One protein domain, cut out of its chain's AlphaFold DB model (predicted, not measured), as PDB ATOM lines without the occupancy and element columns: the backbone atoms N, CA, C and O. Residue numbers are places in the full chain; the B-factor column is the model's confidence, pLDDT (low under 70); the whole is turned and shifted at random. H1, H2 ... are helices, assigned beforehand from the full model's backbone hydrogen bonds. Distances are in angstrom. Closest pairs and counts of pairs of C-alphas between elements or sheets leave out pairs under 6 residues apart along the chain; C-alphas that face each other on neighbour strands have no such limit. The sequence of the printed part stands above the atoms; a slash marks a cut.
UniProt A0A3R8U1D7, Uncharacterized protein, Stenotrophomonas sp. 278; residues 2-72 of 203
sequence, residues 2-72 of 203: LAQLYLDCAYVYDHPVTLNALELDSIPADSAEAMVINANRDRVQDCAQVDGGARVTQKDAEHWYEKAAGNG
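What this domain is: This is residues 2 to 72 of the 203 residues of an uncharacterized protein of Stenotrophomonas sp. 278 (UniProt A0A3R8U1D7). A long, loose rod of helices: H1 lies near the middle, H5 runs antiparallel beside it and on to one end of the rod, and H3 reaches from H1 toward the other end, where small H2 lies. The chain leaves H1 through residues 15 to 20 to H2, comes back through H3 in an open loop, turns through short H4 and folds back along H1 as H5. The printed part has 71 residues with five named helices, H1 to H5 in chain order, and no named strand; the class is all helix. It is loose, with a radius of gyration of the C-alphas of 15.1 A, and spans 48 by 22 by 17 A.

Where its parts are: H1, residues 2 to 14, begins at C-alpha 2 (293.256, 309.321, 219.155) and is 18.5 A long. H2 is residues 21 to 26, 8.7 A. H3, residues 32 to 47, is the longest at 22.3 A. H4 is residues 50 to 53, 5.5 A. H5, residues 58 to 70, measures 18.3 A and ends at C-alpha 70 (304.496, 315.369, 226.236).

How they stand to each other: H1 touches H5 at a shallow tilt of 15 degrees, opposite ways; their closest C-alphas, Ala 3 and Ala 61, are 4.7 A apart. H1, with residues 8 to 13 alone, touches residues 40 to 47 of H3 at a steep tilt of 59 degrees, opposite ways; the closest C-alphas, Cys 9 and Cys 47, are 5.6 A apart. H3 and H4 are close but not clearly touching, the C-alphas of Cys 47 and Gly 53 being closest at 6.6 A. H1 and H4 are near each other. H2 touches no helix. Every O i to N i+4 pair is within hydrogen-bond range in H2, H3 and H5, against 8 of 9 in H1; H4 is too short for such a pair.

The domain as a whole: The farthest C-alphas, Leu 22 and Gly 72, are 50.0 A apart. The printed part has no cut and no long link. Its mean pLDDT is 92.4, and no printed residue is under 70.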
ATOM      1  N   LEU A   2     294.273 308.286 219.426       85.94
ATOM      2  CA  LEU A   2     293.256 309.321 219.155       85.94
ATOM      3  C   LEU A   2     293.727 310.365 218.126       85.94
ATOM      4  O   LEU A   2     292.982 310.703 217.217       85.94
ATOM      5  N   ALA A   3     294.985 310.806 218.218       91.44
ATOM      6  CA  ALA A   3     295.576 311.766 217.282       91.44
ATOM      7  C   ALA A   3     295.539 311.287 215.817       91.44
ATOM      8  O   ALA A   3     295.150 312.045 214.931       91.44
ATOM      9  N   GLN A   4     295.864 310.012 215.567       90.88
ATOM     10  CA  GLN A   4     295.812 309.433 214.219       90.88
ATOM     11  C   GLN A   4     294.384 309.421 213.666       90.88
ATOM     12  O   GLN A   4     294.180 309.805 212.523       90.88
ATOM     13  N   LEU A   5     293.394 309.060 214.489       92.44
ATOM     14  CA  LEU A   5     291.987 309.080 214.084       92.44
ATOM     15  C   LEU A   5     291.529 310.492 213.683       92.44
ATOM     16  O   LEU A   5     290.823 310.658 212.692       92.44
ATOM     17  N   TYR A   6     291.960 311.522 214.417       94.56
ATOM     18  CA  TYR A   6     291.644 312.908 214.067       94.56
ATOM     19  C   TYR A   6     292.277 313.312 212.735       94.56
ATOM     20  O   TYR A   6     291.612 313.935 211.910       94.56
ATOM     21  N   LEU A   7     293.537 312.929 212.507       93.19
ATOM     22  CA  LEU A   7     294.238 313.206 211.254       93.19
ATOM     23  C   LEU A   7     293.561 312.506 210.064       93.19
ATOM     24  O   LEU A   7     293.343 313.113 209.017       93.19
ATOM     25  N   ASP A   8     293.170 311.252 210.260       94.12
ATOM     26  CA  ASP A   8     292.460 310.418 209.295       94.12
ATOM     27  C   ASP A   8     291.096 310.998 208.900       94.12
ATOM     28  O   ASP A   8     290.701 310.916 207.733       94.12
ATOM     29  N   CYS A   9     290.388 311.595 209.862       95.56
ATOM     30  CA  CYS A   9     289.118 312.272 209.629       95.56
ATOM     31  C   CYS A   9     289.286 313.637 208.972       95.56
ATOM     32  O   CYS A   9     288.586 313.935 208.004       95.56
ATOM     33  N   ALA A  10     290.245 314.440 209.438       94.81
ATOM     34  CA  ALA A  10     290.579 315.713 208.809       94.81
ATOM     35  C   ALA A  10     290.908 315.522 207.319       94.81
ATOM     36  O   ALA A  10     290.405 316.266 206.478       94.81
ATOM     37  N   TYR A  11     291.651 314.462 206.977       94.56
ATOM     38  CA  TYR A  11     291.999 314.148 205.594       94.56
ATOM     39  C   TYR A  11     290.770 313.998 204.684       94.56
ATOM     40  O   TYR A  11     290.678 314.700 203.675       94.56
ATOM     41  N   VAL A  12     289.808 313.129 205.026       93.94
ATOM     42  CA  VAL A  12     288.621 312.895 204.172       93.94
ATOM     43  C   VAL A  12     287.659 314.075 204.155       93.94
ATOM     44  O   VAL A  12     286.933 314.280 203.186       93.94
ATOM     45  N   TYR A  13     287.665 314.875 205.216       93.12
ATOM     46  CA  TYR A  13     286.912 316.113 205.276       93.12
ATOM     47  C   TYR A  13     287.475 317.176 204.335       93.12
ATOM     48  O   TYR A  13     286.690 317.899 203.709       93.12
ATOM     49  N   ASP A  14     288.797 317.282 204.230       92.81
ATOM     50  CA  ASP A  14     289.479 318.242 203.357       92.81
ATOM     51  C   ASP A  14     289.598 317.745 201.906       92.81
ATOM     52  O   ASP A  14     289.730 318.556 200.989       92.81
ATOM     53  N   HIS A  15     289.450 316.435 201.684       90.94
ATOM     54  CA  HIS A  15     289.478 315.784 200.370       90.94
ATOM     55  C   HIS A  15     288.187 314.981 200.120       90.94
ATOM     56  O   HIS A  15     288.226 313.750 200.017       90.94
ATOM     57  N   PRO A  16     287.016 315.644 200.052       89.38
ATOM     58  CA  PRO A  16     285.761 314.945 199.823       89.38
ATOM     59  C   PRO A  16     285.720 314.357 198.408       89.38
ATOM     60  O   PRO A  16     286.010 315.039 197.426       89.38
ATOM     61  N   VAL A  17     285.286 313.102 198.293       88.81
ATOM     62  CA  VAL A  17     284.959 312.503 196.996       88.81
ATOM     63  C   VAL A  17     283.628 313.080 196.515       88.81
ATOM     64  O   VAL A  17     282.573 312.802 197.084       88.81
ATOM     65  N   THR A  18     283.665 313.891 195.457       87.44
ATOM     66  CA  THR A  18     282.473 314.498 194.847       87.44
ATOM     67  C   THR A  18     282.204 313.879 193.480       87.44
ATOM     68  O   THR A  18     282.655 314.403 192.465       87.44
ATOM     69  N   LEU A  19     281.473 312.765 193.467       86.94
ATOM     70  CA  LEU A  19     281.033 312.091 192.244       86.94
ATOM     71  C   LEU A  19     279.509 312.135 192.139       86.94
ATOM     72  O   LEU A  19     278.796 311.935 193.124       86.94
ATOM     73  N   ASN A  20     279.003 312.384 190.937       90.12
ATOM     74  CA  ASN A  20     277.593 312.210 190.618       90.12
ATOM     75  C   ASN A  20     277.278 310.736 190.283       90.12
ATOM     76  O   ASN A  20     278.172 309.904 190.145       90.12
ATOM     77  N   ALA A  21     275.991 310.402 190.150       87.81
ATOM     78  CA  ALA A  21     275.558 309.022 189.907       87.81
ATOM     79  C   ALA A  21     276.117 308.423 188.602       87.81
ATOM     80  O   ALA A  21     276.505 307.262 188.591       87.81
ATOM     81  N   LEU A  22     276.206 309.211 187.524       89.69
ATOM     82  CA  LEU A  22     276.737 308.732 186.243       89.69
ATOM     83  C   LEU A  22     278.241 308.463 186.321       89.69
ATOM     84  O   LEU A  22     278.720 307.497 185.734       89.69
ATOM     85  N   GLU A  23     278.978 309.310 187.041       91.50
ATOM     86  CA  GLU A  23     280.405 309.102 187.293       91.50
ATOM     87  C   GLU A  23     280.617 307.830 188.113       91.50
ATOM     88  O   GLU A  23     281.411 306.983 187.715       91.50
ATOM     89  N   LEU A  24     279.845 307.633 189.186       87.88
ATOM     90  CA  LEU A  24     279.940 306.435 190.018       87.88
ATOM     91  C   LEU A  24     279.613 305.148 189.242       87.88
ATOM     92  O   LEU A  24     280.344 304.170 189.364       87.88
ATOM     93  N   ASP A  25     278.569 305.162 188.409       91.12
ATOM     94  CA  ASP A  25     278.172 304.014 187.579       91.12
ATOM     95  C   ASP A  25     279.219 303.661 186.507       91.12
ATOM     96  O   ASP A  25     279.251 302.535 186.009       91.12
ATOM     97  N   SER A  26     280.077 304.615 186.131       93.19
ATOM     98  CA  SER A  26     281.122 304.408 185.123       93.19
ATOM     99  C   SER A  26     282.386 303.731 185.663       93.19
ATOM    100  O   SER A  26     283.215 303.267 184.878       93.19
ATOM    101  N   ILE A  27     282.531 303.647 186.989       93.12
ATOM    102  CA  ILE A  27     283.731 303.126 187.643       93.12
ATOM    103  C   ILE A  27     283.610 301.604 187.794       93.12
ATOM    104  O   ILE A  27     282.674 301.116 188.433       93.12
ATOM    105  N   PRO A  28     284.554 300.810 187.250       95.12
ATOM    106  CA  PRO A  28     284.520 299.362 187.410       95.12
ATOM    107  C   PRO A  28     284.634 298.970 188.886       95.12
ATOM    108  O   PRO A  28     285.545 299.434 189.573       95.12
ATOM    109  N   ALA A  29     283.756 298.080 189.357       89.81
ATOM    110  CA  ALA A  29     283.676 297.690 190.770       89.81
ATOM    111  C   ALA A  29     285.002 297.158 191.348       89.81
ATOM    112  O   ALA A  29     285.311 297.422 192.505       89.81
ATOM    113  N   ASP A  30     285.806 296.479 190.525       88.81
ATOM    114  CA  ASP A  30     287.090 295.887 190.927       88.81
ATOM    115  C   ASP A  30     288.299 296.806 190.644       88.81
ATOM    116  O   ASP A  30     289.452 296.373 190.686       88.81
ATOM    117  N   SER A  31     288.063 298.075 190.295       92.25
ATOM    118  CA  SER A  31     289.136 299.039 190.026       92.25
ATOM    119  C   SER A  31     289.728 299.624 191.312       92.25
ATOM    120  O   SER A  31     289.051 299.755 192.331       92.25
ATOM    121  N   ALA A  32     290.988 300.070 191.246       90.00
ATOM    122  CA  ALA A  32     291.608 300.822 192.341       90.00
ATOM    123  C   ALA A  32     290.814 302.096 192.686       90.00
ATOM    124  O   ALA A  32     290.721 302.466 193.849       90.00
ATOM    125  N   GLU A  33     290.187 302.729 191.692       92.38
ATOM    126  CA  GLU A  33     289.326 303.895 191.891       92.38
ATOM    127  C   GLU A  33     288.086 303.559 192.735       92.38
ATOM    128  O   GLU A  33     287.799 304.259 193.707       92.38
ATOM    129  N   ALA A  34     287.409 302.439 192.455       93.62
ATOM    130  CA  ALA A  34     286.310 301.957 193.294       93.62
ATOM    131  C   ALA A  34     286.767 301.671 194.734       93.62
ATOM    132  O   ALA A  34     286.051 301.998 195.684       93.62
ATOM    133  N   MET A  35     287.969 301.111 194.916       94.44
ATOM    134  CA  MET A  35     288.535 300.869 196.248       94.44
ATOM    135  C   MET A  35     288.776 302.173 197.021       94.44
ATOM    136  O   MET A  35     288.418 302.243 198.193       94.44
ATOM    137  N   VAL A  36     289.309 303.217 196.373       94.75
ATOM    138  CA  VAL A  36     289.489 304.547 196.988       94.75
ATOM    139  C   VAL A  36     288.148 305.135 197.423       94.75
ATOM    140  O   VAL A  36     288.022 305.628 198.542       94.75
ATOM    141  N   ILE A  37     287.128 305.057 196.564       94.12
ATOM    142  CA  ILE A  37     285.788 305.585 196.858       94.12
ATOM    143  C   ILE A  37     285.156 304.856 198.044       94.12
ATOM    144  O   ILE A  37     284.583 305.498 198.925       94.12
ATOM    145  N   ASN A  38     285.262 303.528 198.079       92.88
ATOM    146  CA  ASN A  38     284.734 302.731 199.181       92.88
ATOM    147  C   ASN A  38     285.479 303.034 200.487       92.88
ATOM    148  O   ASN A  38     284.832 303.366 201.473       92.88
ATOM    149  N   ALA A  39     286.816 303.065 200.468       93.75
ATOM    150  CA  ALA A  39     287.615 303.438 201.634       93.75
ATOM    151  C   ALA A  39     287.279 304.852 202.148       93.75
ATOM    152  O   ALA A  39     287.246 305.083 203.356       93.75
ATOM    153  N   ASN A  40     287.004 305.804 201.248       95.06
ATOM    154  CA  ASN A  40     286.633 307.168 201.629       95.06
ATOM    155  C   ASN A  40     285.254 307.184 202.296       95.06
ATOM    156  O   ASN A  40     285.091 307.800 203.348       95.06
ATOM    157  N   ARG A  41     284.283 306.463 201.723       93.38
ATOM    158  CA  ARG A  41     282.940 306.316 202.291       93.38
ATOM    159  C   ARG A  41     282.992 305.705 203.688       93.38
ATOM    160  O   ARG A  41     282.371 306.256 204.595       93.38
ATOM    161  N   ASP A  42     283.728 304.611 203.851       93.62
ATOM    162  CA  ASP A  42     283.856 303.906 205.126       93.62
ATOM    163  C   ASP A  42     284.504 304.826 206.171       93.62
ATOM    164  O   ASP A  42     283.948 305.036 207.248       93.62
ATOM    165  N   ARG A  43     285.588 305.526 205.803       94.31
ATOM    166  CA  ARG A  43     286.222 306.516 206.683       94.31
ATOM    167  C   ARG A  43     285.266 307.645 207.076       94.31
ATOM    168  O   ARG A  43     285.248 308.040 208.236       94.31
ATOM    169  N   VAL A  44     284.460 308.173 206.154       94.12
ATOM    170  CA  VAL A  44     283.460 309.209 206.475       94.12
ATOM    171  C   VAL A  44     282.420 308.693 207.477       94.12
ATOM    172  O   VAL A  44     282.011 309.445 208.365       94.12
ATOM    173  N   GLN A  45     282.010 307.425 207.372       93.69
ATOM    174  CA  GLN A  45     281.091 306.801 208.330       93.69
ATOM    175  C   GLN A  45     281.725 306.656 209.717       93.69
ATOM    176  O   GLN A  45     281.085 307.016 210.710       93.69
ATOM    177  N   ASP A  46     282.982 306.214 209.784       92.88
ATOM    178  CA  ASP A  46     283.737 306.120 211.037       92.88
ATOM    179  C   ASP A  46     283.895 307.498 211.693       92.88
ATOM    180  O   ASP A  46     283.638 307.672 212.885       92.88
ATOM    181  N   CYS A  47     284.235 308.516 210.900       94.75
ATOM    182  CA  CYS A  47     284.415 309.883 211.379       94.75
ATOM    183  C   CYS A  47     283.123 310.519 211.896       94.75
ATOM    184  O   CYS A  47     283.174 311.355 212.794       94.75
ATOM    185  N   ALA A  48     281.953 310.086 211.416       93.00
ATOM    186  CA  ALA A  48     280.674 310.525 211.972       93.00
ATOM    187  C   ALA A  48     280.452 310.055 213.426       93.00
ATOM    188  O   ALA A  48     279.587 310.600 214.111       93.00
ATOM    189  N   GLN A  49     281.225 309.074 213.912       92.06
ATOM    190  CA  GLN A  49     281.206 308.626 215.310       92.06
ATOM    191  C   GLN A  49     282.200 309.387 216.205       92.06
ATOM    192  O   GLN A  49     282.145 309.260 217.430       92.06
ATOM    193  N   VAL A  50     283.098 310.190 215.627       92.25
ATOM    194  CA  VAL A  50     284.107 310.973 216.358       92.25
ATOM    195  C   VAL A  50     283.504 312.305 216.800       92.25
ATOM    196  O   VAL A  50     282.833 312.967 216.016       92.25
ATOM    197  N   ASP A  51     283.706 312.695 218.065       90.12
ATOM    198  CA  ASP A  51     283.218 313.962 218.643       90.12
ATOM    199  C   ASP A  51     281.738 314.274 218.342       90.12
ATOM    200  O   ASP A  51     281.344 315.419 218.116       90.12
ATOM    201  N   GLY A  52     280.890 313.238 218.321       87.44
ATOM    202  CA  GLY A  52     279.464 313.380 218.010       87.44
ATOM    203  C   GLY A  52     279.180 313.814 216.565       87.44
ATOM    204  O   GLY A  52     278.137 314.413 216.306       87.44
ATOM    205  N   GLY A  53     280.106 313.544 215.643       85.31
ATOM    206  CA  GLY A  53     280.033 313.913 214.230       85.31
ATOM    207  C   GLY A  53     280.511 315.335 213.931       85.31
ATOM    208  O   GLY A  53     280.302 315.829 212.822       85.31
ATOM    209  N   ALA A  54     281.124 316.018 214.903       89.31
ATOM    210  CA  ALA A  54     281.744 317.312 214.663       89.31
ATOM    211  C   ALA A  54     282.920 317.175 213.683       89.31
ATOM    212  O   ALA A  54     283.714 316.238 213.753       89.31
ATOM    213  N   ARG A  55     283.056 318.145 212.771       92.25
ATOM    214  CA  ARG A  55     284.184 318.183 211.835       92.25
ATOM    215  C   ARG A  55     285.470 318.509 212.601       92.25
ATOM    216  O   ARG A  55     285.672 319.660 212.981       92.25
ATOM    217  N   VAL A  56     286.319 317.504 212.794       93.69
ATOM    218  CA  VAL A  56     287.675 317.660 213.340       93.69
ATOM    219  C   VAL A  56     288.641 318.182 212.277       93.69
ATOM    220  O   VAL A  56     288.433 317.988 211.077       93.69
ATOM    221  N   THR A  57     289.699 318.853 212.718       93.50
ATOM    222  CA  THR A  57     290.718 319.461 211.857       93.50
ATOM    223  C   THR A  57     292.095 318.845 212.087       93.50
ATOM    224  O   THR A  57     292.354 318.209 213.109       93.50
ATOM    225  N   GLN A  58     293.026 319.095 211.162       90.94
ATOM    226  CA  GLN A  58     294.431 318.723 211.347       90.94
ATOM    227  C   GLN A  58     295.023 319.339 212.625       90.94
ATOM    228  O   GLN A  58     295.760 318.673 213.343       90.94
ATOM    229  N   LYS A  59     294.630 320.572 212.969       92.00
ATOM    230  CA  LYS A  59     295.073 321.244 214.196       92.00
ATOM    231  C   LYS A  59     294.597 320.533 215.466       92.00
ATOM    232  O   LYS A  59     295.300 320.515 216.475       92.00
ATOM    233  N   ASP A  60     293.413 319.929 215.427       93.94
ATOM    234  CA  ASP A  60     292.923 319.123 216.547       93.94
ATOM    235  C   ASP A  60     293.755 317.840 216.699       93.94
ATOM    236  O   ASP A  60     294.068 317.437 217.821       93.94
ATOM    237  N   ALA A  61     294.179 317.233 215.584       93.56
ATOM    238  CA  ALA A  61     295.116 316.110 215.600       93.56
ATOM    239  C   ALA A  61     296.481 316.517 216.177       93.56
ATOM    240  O   ALA A  61     297.004 315.819 217.046       93.56
ATOM    241  N   GLU A  62     297.033 317.657 215.747       92.94
ATOM    242  CA  GLU A  62     298.297 318.221 216.250       92.94
ATOM    243  C   GLU A  62     298.270 318.404 217.771       92.94
ATOM    244  O   GLU A  62     299.172 317.939 218.461       92.94
ATOM    245  N   HIS A  63     297.194 318.974 218.319       93.75
ATOM    246  CA  HIS A  63     297.025 319.122 219.769       93.75
ATOM    247  C   HIS A  63     297.075 317.780 220.515       93.75
ATOM    248  O   HIS A  63     297.653 317.674 221.602       93.75
ATOM    249  N   TRP A  64     296.474 316.729 219.952       94.94
ATOM    250  CA  TRP A  64     296.542 315.396 220.549       94.94
ATOM    251  C   TRP A  64     297.924 314.755 220.408       94.94
ATOM    252  O   TRP A  64     298.359 314.078 221.343       94.94
ATOM    253  N   TYR A  65     298.629 315.001 219.303       95.44
ATOM    254  CA  TYR A  65     300.022 314.594 219.139       95.44
ATOM    255  C   TYR A  65     300.940 315.282 220.153       95.44
ATOM    256  O   TYR A  65     301.722 314.603 220.809       95.44
ATOM    257  N   GLU A  66     300.802 316.591 220.367       95.06
ATOM    258  CA  GLU A  66     301.573 317.335 221.373       95.06
ATOM    259  C   GLU A  66     301.356 316.782 222.785       95.06
ATOM    260  O   GLU A  66     302.311 316.577 223.537       95.06
ATOM    261  N   LYS A  67     300.104 316.474 223.143       95.62
ATOM    262  CA  LYS A  67     299.787 315.845 224.431       95.62
ATOM    263  C   LYS A  67     300.404 314.458 224.576       95.62
ATOM    264  O   LYS A  67     300.921 314.142 225.646       95.62
ATOM    265  N   ALA A  68     300.317 313.622 223.544       95.94
ATOM    266  CA  ALA A  68     300.890 312.279 223.570       95.94
ATOM    267  C   ALA A  68     302.424 312.338 223.666       95.94
ATOM    268  O   ALA A  68     303.004 311.704 224.546       95.94
ATOM    269  N   ALA A  69     303.062 313.191 222.860       95.50
ATOM    270  CA  ALA A  69     304.502 313.433 222.898       95.50
ATOM    271  C   ALA A  69     304.963 313.932 224.277       95.50
ATOM    272  O   ALA A  69     305.942 313.430 224.827       95.50
ATOM    273  N   GLY A  70     304.224 314.869 224.885       94.56
ATOM    274  CA  GLY A  70     304.496 315.369 226.236       94.56
ATOM    275  C   GLY A  70     304.365 314.311 227.340       94.56
ATOM    276  O   GLY A  70     304.958 314.467 228.405       94.56
ATOM    277  N   ASN A  71     303.636 313.222 227.076       95.19
ATOM    278  CA  ASN A  71     303.503 312.068 227.969       95.19
ATOM    279  C   ASN A  71     304.503 310.936 227.657       95.19
ATOM    280  O   ASN A  71     304.423 309.878 228.277       95.19
ATOM    281  N   GLY A  72     305.441 311.151 226.728       94.50
ATOM    282  CA  GLY A  72     306.496 310.194 226.386       94.50
ATOM    283  C   GLY A  72     306.169 309.239 225.236       94.50
ATOM    284  O   GLY A  72     306.903 308.276 225.040       94.50
TER     285      GLY A  72